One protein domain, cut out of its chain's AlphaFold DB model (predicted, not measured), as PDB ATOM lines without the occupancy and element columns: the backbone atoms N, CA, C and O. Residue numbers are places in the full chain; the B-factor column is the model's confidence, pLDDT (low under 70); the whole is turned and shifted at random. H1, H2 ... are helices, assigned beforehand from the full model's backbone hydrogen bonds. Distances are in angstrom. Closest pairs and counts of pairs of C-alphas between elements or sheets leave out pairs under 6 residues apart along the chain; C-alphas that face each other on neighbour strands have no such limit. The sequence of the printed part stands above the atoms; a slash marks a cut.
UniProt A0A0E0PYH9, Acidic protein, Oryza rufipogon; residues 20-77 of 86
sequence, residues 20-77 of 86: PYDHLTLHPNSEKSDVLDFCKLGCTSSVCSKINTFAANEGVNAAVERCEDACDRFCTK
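This is residues 20 to 77 of the 86 residues of the protein "Acidic protein" of Oryza rufipogon (UniProt A0A0E0PYH9). A helical hairpin: residues 20 to 31, with no named element, run to one end and turn back into H1, and H2 folds back beside H1. Residues 53 to 59, at the other end, stick out. The printed part has 58 residues, two named helices, H1 then H2, and no named strand: all helix. It is loose, radius of gyration of the C-alphas 13.3 A, and only just elongated, spanning 43 by 22 by 14 A.

H1, residues 32 to 53, begins at C-alpha 32 (-18.515, -22.354, -54.005) and measures 32.6 A. It has a kink of 29 degrees near residue 46. H2, residues 60 to 76, measures 24.2 A and ends at C-alpha 76 (-18.547, -30.521, -60.266).

H1 and H2 touch, closest at the C-alphas of Lys 40 and Cys 71, 5.6 A apart. They run opposite ways at a shallow tilt of 28 degrees. Every O i to N i+4 pair is within hydrogen-bond range in H2, and 13 of 18 in H1.

The C-alphas farthest apart, of Asn 29 and Asn 57, are 43.6 A apart. The printed part has no cut, and the link from H1 to H2 is short. Confidence is under 70 at residues 20 to 28, 52 to 60 and 77.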
ATOM      1  N   PRO A  20     -35.368 -16.494 -60.614       50.41
ATOM      2  CA  PRO A  20     -34.873 -17.533 -59.725       50.41
ATOM      3  C   PRO A  20     -33.380 -17.341 -59.395       50.41
ATOM      4  O   PRO A  20     -32.771 -18.199 -58.776       50.41
ATOM      5  N   TYR A  21     -32.756 -16.251 -59.844       50.88
ATOM      6  CA  TYR A  21     -31.340 -16.239 -60.180       50.88
ATOM      7  C   TYR A  21     -30.587 -14.926 -59.883       50.88
ATOM      8  O   TYR A  21     -29.743 -14.495 -60.668       50.88
ATOM      9  N   ASP A  22     -30.828 -14.304 -58.728       51.53
ATOM     10  CA  ASP A  22     -29.970 -13.209 -58.227       51.53
ATOM     11  C   ASP A  22     -28.516 -13.660 -58.019       51.53
ATOM     12  O   ASP A  22     -27.576 -12.875 -58.126       51.53
ATOM     13  N   HIS A  23     -28.333 -14.961 -57.796       49.06
ATOM     14  CA  HIS A  23     -27.043 -15.621 -57.611       49.06
ATOM     15  C   HIS A  23     -26.236 -15.788 -58.906       49.06
ATOM     16  O   HIS A  23     -25.107 -16.268 -58.858       49.06
ATOM     17  N   LEU A  24     -26.774 -15.404 -60.074       53.38
ATOM     18  CA  LEU A  24     -26.035 -15.548 -61.332       53.38
ATOM     19  C   LEU A  24     -25.045 -14.422 -61.611       53.38
ATOM     20  O   LEU A  24     -24.279 -14.497 -62.571       53.38
ATOM     21  N   THR A  25     -25.027 -13.373 -60.797       56.97
ATOM     22  CA  THR A  25     -23.893 -12.455 -60.834       56.97
ATOM     23  C   THR A  25     -22.806 -13.080 -59.976       56.97
ATOM     24  O   THR A  25     -22.838 -12.969 -58.757       56.97
ATOM     25  N   LEU A  26     -21.854 -13.780 -60.596       61.19
ATOM     26  CA  LEU A  26     -20.676 -14.259 -59.876       61.19
ATOM     27  C   LEU A  26     -19.863 -13.052 -59.406       61.19
ATOM     28  O   LEU A  26     -19.175 -12.390 -60.185       61.19
ATOM     29  N   HIS A  27     -19.932 -12.770 -58.112       68.19
ATOM     30  CA  HIS A  27     -19.020 -11.855 -57.450       68.19
ATOM     31  C   HIS A  27     -17.693 -12.568 -57.135       68.19
ATOM     32  O   HIS A  27     -17.675 -13.787 -56.947       68.19
ATOM     33  N   PRO A  28     -16.577 -11.831 -56.999       67.81
ATOM     34  CA  PRO A  28     -15.276 -12.413 -56.653       67.81
ATOM     35  C   PRO A  28     -15.272 -13.234 -55.353       67.81
ATOM     36  O   PRO A  28     -14.442 -14.122 -55.198       67.81
ATOM     37  N   ASN A  29     -16.207 -12.948 -54.441       71.12
ATOM     38  CA  ASN A  29     -16.350 -13.601 -53.138       71.12
ATOM     39  C   ASN A  29     -17.581 -14.525 -53.073       71.12
ATOM     40  O   ASN A  29     -18.124 -14.721 -51.991       71.12
ATOM     41  N   SER A  30     -18.080 -15.009 -54.214       74.75
ATOM     42  CA  SER A  30     -19.243 -15.907 -54.226       74.75
ATOM     43  C   SER A  30     -18.903 -17.237 -53.562       74.75
ATOM     44  O   SER A  30     -17.786 -17.746 -53.713       74.75
ATOM     45  N   GLU A  31     -19.875 -17.821 -52.868       80.06
ATOM     46  CA  GLU A  31     -19.710 -19.141 -52.274       80.06
ATOM     47  C   GLU A  31     -19.495 -20.190 -53.370       80.06
ATOM     48  O   GLU A  31     -19.963 -20.062 -54.504       80.06
ATOM     49  N   LYS A  32     -18.790 -21.276 -53.040       79.88
ATOM     50  CA  LYS A  32     -18.515 -22.354 -54.005       79.88
ATOM     51  C   LYS A  32     -19.805 -22.948 -54.596       79.88
ATOM     52  O   LYS A  32     -19.790 -23.373 -55.750       79.88
ATOM     53  N   SER A  33     -20.886 -22.992 -53.814       79.62
ATOM     54  CA  SER A  33     -22.218 -23.405 -54.273       79.62
ATOM     55  C   SER A  33     -22.734 -22.500 -55.386       79.62
ATOM     56  O   SER A  33     -23.154 -23.001 -56.421       79.62
ATOM     57  N   ASP A  34     -22.594 -21.188 -55.227       80.31
ATOM     58  CA  ASP A  34     -23.094 -20.197 -56.181       80.31
ATOM     59  C   ASP A  34     -22.324 -20.284 -57.506       80.31
ATOM     60  O   ASP A  34     -22.904 -20.222 -58.590       80.31
ATOM     61  N   VAL A  35     -21.006 -20.516 -57.429       82.00
ATOM     62  CA  VAL A  35     -20.160 -20.768 -58.609       82.00
ATOM     63  C   VAL A  35     -20.613 -22.023 -59.359       82.00
ATOM     64  O   VAL A  35     -20.640 -22.044 -60.593       82.00
ATOM     65  N   LEU A  36     -20.949 -23.080 -58.618       85.06
ATOM     66  CA  LEU A  36     -21.375 -24.350 -59.187       85.06
ATOM     67  C   LEU A  36     -22.752 -24.230 -59.852       85.06
ATOM     68  O   LEU A  36     -22.922 -24.696 -60.980       85.06
ATOM     69  N   ASP A  37     -23.701 -23.575 -59.190       84.19
ATOM     70  CA  ASP A  37     -25.055 -23.367 -59.701       84.19
ATOM     71  C   ASP A  37     -25.048 -22.471 -60.941       84.19
ATOM     72  O   ASP A  37     -25.690 -22.796 -61.945       84.19
ATOM     73  N   PHE A  38     -24.236 -21.408 -60.935       84.31
ATOM     74  CA  PHE A  38     -24.024 -20.591 -62.126       84.31
ATOM     75  C   PHE A  38     -23.448 -21.404 -63.285       84.31
ATOM     76  O   PHE A  38     -23.928 -21.296 -64.414       84.31
ATOM     77  N   CYS A  39     -22.435 -22.237 -63.022       87.88
ATOM     78  CA  CYS A  39     -21.844 -23.088 -64.049       87.88
ATOM     79  C   CYS A  39     -22.885 -24.038 -64.660       87.88
ATOM     80  O   CYS A  39     -23.007 -24.101 -65.886       87.88
ATOM     81  N   LYS A  40     -23.655 -24.748 -63.820       88.88
ATOM     82  CA  LYS A  40     -24.664 -25.716 -64.276       88.88
ATOM     83  C   LYS A  40     -25.730 -25.028 -65.116       88.88
ATOM     84  O   LYS A  40     -26.018 -25.474 -66.225       88.88
ATOM     85  N   LEU A  41     -26.247 -23.895 -64.641       85.81
ATOM     86  CA  LEU A  41     -27.261 -23.145 -65.373       85.81
ATOM     87  C   LEU A  41     -26.727 -22.601 -66.708       85.81
ATOM     88  O   LEU A  41     -27.403 -22.705 -67.737       85.81
ATOM     89  N   GLY A  42     -25.512 -22.048 -66.719       85.69
ATOM     90  CA  GLY A  42     -24.858 -21.555 -67.932       85.69
ATOM     91  C   GLY A  42     -24.626 -22.662 -68.967       85.69
ATOM     92  O   GLY A  42     -24.901 -22.474 -70.153       85.69
ATOM     93  N   CYS A  43     -24.187 -23.841 -68.521       89.94
ATOM     94  CA  CYS A  43     -24.009 -25.005 -69.383       89.94
ATOM     95  C   CYS A  43     -25.344 -25.475 -69.980       89.94
ATOM     96  O   CYS A  43     -25.470 -25.551 -71.205       89.94
ATOM     97  N   THR A  44     -26.364 -25.708 -69.147       88.50
ATOM     98  CA  THR A  44     -27.661 -26.226 -69.606       88.50
ATOM     99  C   THR A  44     -28.349 -25.261 -70.571       88.50
ATOM    100  O   THR A  44     -28.849 -25.677 -71.618       88.50
ATOM    101  N   SER A  45     -28.319 -23.959 -70.273       84.19
ATOM    102  CA  SER A  45     -28.923 -22.934 -71.135       84.19
ATOM    103  C   SER A  45     -28.213 -22.775 -72.487       84.19
ATOM    104  O   SER A  45     -28.863 -22.545 -73.505       84.19
ATOM    105  N   SER A  46     -26.886 -22.926 -72.538       85.00
ATOM    106  CA  SER A  46     -26.117 -22.769 -73.781       85.00
ATOM    107  C   SER A  46     -26.104 -24.039 -74.645       85.00
ATOM    108  O   SER A  46     -26.186 -23.969 -75.880       85.00
ATOM    109  N   VAL A  47     -26.006 -25.206 -74.000       86.19
ATOM    110  CA  VAL A  47     -25.808 -26.506 -74.655       86.19
ATOM    111  C   VAL A  47     -27.130 -27.256 -74.807       86.19
ATOM    112  O   VAL A  47     -27.523 -27.591 -75.925       86.19
ATOM    113  N   CYS A  48     -27.842 -27.490 -73.703       85.12
ATOM    114  CA  CYS A  48     -29.004 -28.382 -73.678       85.12
ATOM    115  C   CYS A  48     -30.255 -27.754 -74.295       85.12
ATOM    116  O   CYS A  48     -31.054 -28.461 -74.906       85.12
ATOM    117  N   SER A  49     -30.406 -26.425 -74.246       75.44
ATOM    118  CA  SER A  49     -31.545 -25.739 -74.879       75.44
ATOM    119  C   SER A  49     -31.636 -25.962 -76.396       75.44
ATOM    120  O   SER A  49     -32.721 -25.847 -76.965       75.44
ATOM    121  N   LYS A  50     -30.533 -26.342 -77.054       72.56
ATOM    122  CA  LYS A  50     -30.512 -26.674 -78.490       72.56
ATOM    123  C   LYS A  50     -31.063 -28.072 -78.798       72.56
ATOM    124  O   LYS A  50     -31.432 -28.334 -79.940       72.56
ATOM    125  N   ILE A  51     -31.160 -28.951 -77.798       74.50
ATOM    126  CA  ILE A  51     -31.672 -30.322 -77.952       74.50
ATOM    127  C   ILE A  51     -33.187 -30.309 -78.214       74.50
ATOM    128  O   ILE A  51     -33.670 -31.104 -79.015       74.50
ATOM    129  N   ASN A  52     -33.915 -29.320 -77.682       61.03
ATOM    130  CA  ASN A  52     -35.347 -29.122 -77.952       61.03
ATOM    131  C   ASN A  52     -35.673 -28.815 -79.424       61.03
ATOM    132  O   ASN A  52     -36.823 -28.937 -79.836       61.03
ATOM    133  N   THR A  53     -34.691 -28.392 -80.228       58.00
ATOM    134  CA  THR A  53     -34.919 -28.053 -81.641       58.00
ATOM    135  C   THR A  53     -34.942 -29.291 -82.548       58.00
ATOM    136  O   THR A  53     -35.403 -29.201 -83.684       58.00
ATOM    137  N   PHE A  54     -34.508 -30.462 -82.064       50.88
ATOM    138  CA  PHE A  54     -34.478 -31.695 -82.851       50.88
ATOM    139  C   PHE A  54     -35.507 -32.715 -82.337       50.88
ATOM    140  O   PHE A  54     -35.227 -33.517 -81.456       50.88
ATOM    141  N   ALA A  55     -36.668 -32.697 -82.996       45.50
ATOM    142  CA  ALA A  55     -37.688 -33.747 -83.064       45.50
ATOM    143  C   ALA A  55     -38.659 -33.897 -81.876       45.50
ATOM    144  O   ALA A  55     -38.313 -34.251 -80.765       45.50
ATOM    145  N   ALA A  56     -39.951 -33.730 -82.156       51.59
ATOM    146  CA  ALA A  56     -41.053 -34.120 -81.280       51.59
ATOM    147  C   ALA A  56     -41.193 -35.659 -81.217       51.59
ATOM    148  O   ALA A  56     -42.166 -36.227 -81.708       51.59
ATOM    149  N   ASN A  57     -40.183 -36.348 -80.688       58.06
ATOM    150  CA  ASN A  57     -40.173 -37.792 -80.490       58.06
ATOM    151  C   ASN A  57     -39.717 -38.138 -79.064       58.06
ATOM    152  O   ASN A  57     -39.028 -37.373 -78.394       58.06
ATOM    153  N   GLU A  58     -40.126 -39.317 -78.597       56.62
ATOM    154  CA  GLU A  58     -40.018 -39.816 -77.213       56.62
ATOM    155  C   GLU A  58     -38.567 -39.981 -76.686       56.62
ATOM    156  O   GLU A  58     -38.347 -40.527 -75.611       56.62
ATOM    157  N   GLY A  59     -37.562 -39.484 -77.418       61.25
ATOM    158  CA  GLY A  59     -36.147 -39.466 -77.039       61.25
ATOM    159  C   GLY A  59     -35.610 -38.104 -76.587       61.25
ATOM    160  O   GLY A  59     -34.513 -38.062 -76.030       61.25
ATOM    161  N   VAL A  60     -36.349 -37.002 -76.784       69.75
ATOM    162  CA  VAL A  60     -35.865 -35.654 -76.422       69.75
ATOM    163  C   VAL A  60     -35.713 -35.485 -74.920       69.75
ATOM    164  O   VAL A  60     -34.674 -35.002 -74.485       69.75
ATOM    165  N   ASN A  61     -36.668 -35.965 -74.121       73.62
ATOM    166  CA  ASN A  61     -36.563 -35.877 -72.661       73.62
ATOM    167  C   ASN A  61     -35.313 -36.611 -72.154       73.62
ATOM    168  O   ASN A  61     -34.528 -36.048 -71.402       73.62
ATOM    169  N   ALA A  62     -35.048 -37.812 -72.674       79.69
ATOM    170  CA  ALA A  62     -33.862 -38.581 -72.308       79.69
ATOM    171  C   ALA A  62     -32.549 -37.954 -72.828       79.69
ATOM    172  O   ALA A  62     -31.472 -38.232 -72.300       79.69
ATOM    173  N   ALA A  63     -32.587 -37.163 -73.901       82.88
ATOM    174  CA  ALA A  63     -31.427 -36.422 -74.394       82.88
ATOM    175  C   ALA A  63     -31.163 -35.158 -73.559       82.88
ATOM    176  O   ALA A  63     -30.007 -34.857 -73.269       82.88
ATOM    177  N   VAL A  64     -32.224 -34.465 -73.134       84.06
ATOM    178  CA  VAL A  64     -32.152 -33.328 -72.208       84.06
ATOM    179  C   VAL A  64     -31.606 -33.787 -70.858       84.06
ATOM    180  O   VAL A  64     -30.610 -33.229 -70.414       84.06
ATOM    181  N   GLU A  65     -32.138 -34.867 -70.280       86.56
ATOM    182  CA  GLU A  65     -31.644 -35.444 -69.018       86.56
ATOM    183  C   GLU A  65     -30.152 -35.808 -69.089       86.56
ATOM    184  O   GLU A  65     -29.377 -35.477 -68.194       86.56
ATOM    185  N   ARG A  66     -29.707 -36.446 -70.183       88.81
ATOM    186  CA  ARG A  66     -28.280 -36.763 -70.383       88.81
ATOM    187  C   ARG A  66     -27.413 -35.518 -70.525       88.81
ATOM    188  O   ARG A  66     -26.254 -35.533 -70.121       88.81
ATOM    189  N   CYS A  67     -27.943 -34.466 -71.137       89.94
ATOM    190  CA  CYS A  67     -27.227 -33.210 -71.278       89.94
ATOM    191  C   CYS A  67     -27.098 -32.484 -69.933       89.94
ATOM    192  O   CYS A  67     -26.016 -31.999 -69.610       89.94
ATOM    193  N   GLU A  68     -28.158 -32.476 -69.126       90.75
ATOM    194  CA  GLU A  68     -28.136 -31.934 -67.767       90.75
ATOM    195  C   GLU A  68     -27.135 -32.687 -66.875       90.75
ATOM    196  O   GLU A  68     -26.317 -32.043 -66.219       90.75
ATOM    197  N   ASP A  69     -27.105 -34.026 -66.925       91.06
ATOM    198  CA  ASP A  69     -26.106 -34.851 -66.219       91.06
ATOM    199  C   ASP A  69     -24.667 -34.540 -66.673       91.06
ATOM    200  O   ASP A  69     -23.754 -34.411 -65.856       91.06
ATOM    201  N   ALA A  70     -24.445 -34.339 -67.977       90.19
ATOM    202  CA  ALA A  70     -23.135 -33.943 -68.493       90.19
ATOM    203  C   ALA A  70     -22.705 -32.551 -67.990       90.19
ATOM    204  O   ALA A  70     -21.539 -32.362 -67.628       90.19
ATOM    205  N   CYS A  71     -23.632 -31.591 -67.938       91.75
ATOM    206  CA  CYS A  71     -23.390 -30.264 -67.375       91.75
ATOM    207  C   CYS A  71     -23.093 -30.319 -65.869       91.75
ATOM    208  O   CYS A  71     -22.199 -29.612 -65.400       91.75
ATOM    209  N   ASP A  72     -23.780 -31.187 -65.122       91.31
ATOM    210  CA  ASP A  72     -23.505 -31.411 -63.703       91.31
ATOM    211  C   ASP A  72     -22.059 -31.880 -63.486       91.31
ATOM    212  O   ASP A  72     -21.294 -31.209 -62.787       91.31
ATOM    213  N   ARG A  73     -21.647 -32.949 -64.182       90.56
ATOM    214  CA  ARG A  73     -20.288 -33.519 -64.108       90.56
ATOM    215  C   ARG A  73     -19.199 -32.551 -64.559       90.56
ATOM    216  O   ARG A  73     -18.100 -32.536 -63.995       90.56
ATOM    217  N   PHE A  74     -19.486 -31.748 -65.585       89.38
ATOM    218  CA  PHE A  74     -18.584 -30.701 -66.057       89.38
ATOM    219  C   PHE A  74     -18.305 -29.676 -64.952       89.38
ATOM    220  O   PHE A  74     -17.150 -29.355 -64.672       89.38
ATOM    221  N   CYS A  75     -19.354 -29.214 -64.275       89.62
ATOM    222  CA  CYS A  75     -19.253 -28.169 -63.266       89.62
ATOM    223  C   CYS A  75     -18.724 -28.669 -61.911       89.62
ATOM    224  O   CYS A  75     -18.028 -27.930 -61.211       89.62
ATOM    225  N   THR A  76     -18.993 -29.922 -61.539       87.69
ATOM    226  CA  THR A  76     -18.547 -30.521 -60.266       87.69
ATOM    227  C   THR A  76     -17.102 -31.045 -60.287       87.69
ATOM    228  O   THR A  76     -16.598 -31.449 -59.239       87.69
ATOM    229  N   LYS A  77     -16.392 -30.926 -61.424       68.88
ATOM    230  CA  LYS A  77     -15.022 -31.428 -61.676       68.88
ATOM    231  C   LYS A  77     -14.885 -32.957 -61.754       68.88
ATOM    232  O   LYS A  77     -13.822 -33.488 -61.438       68.88
TER     233      LYS A  77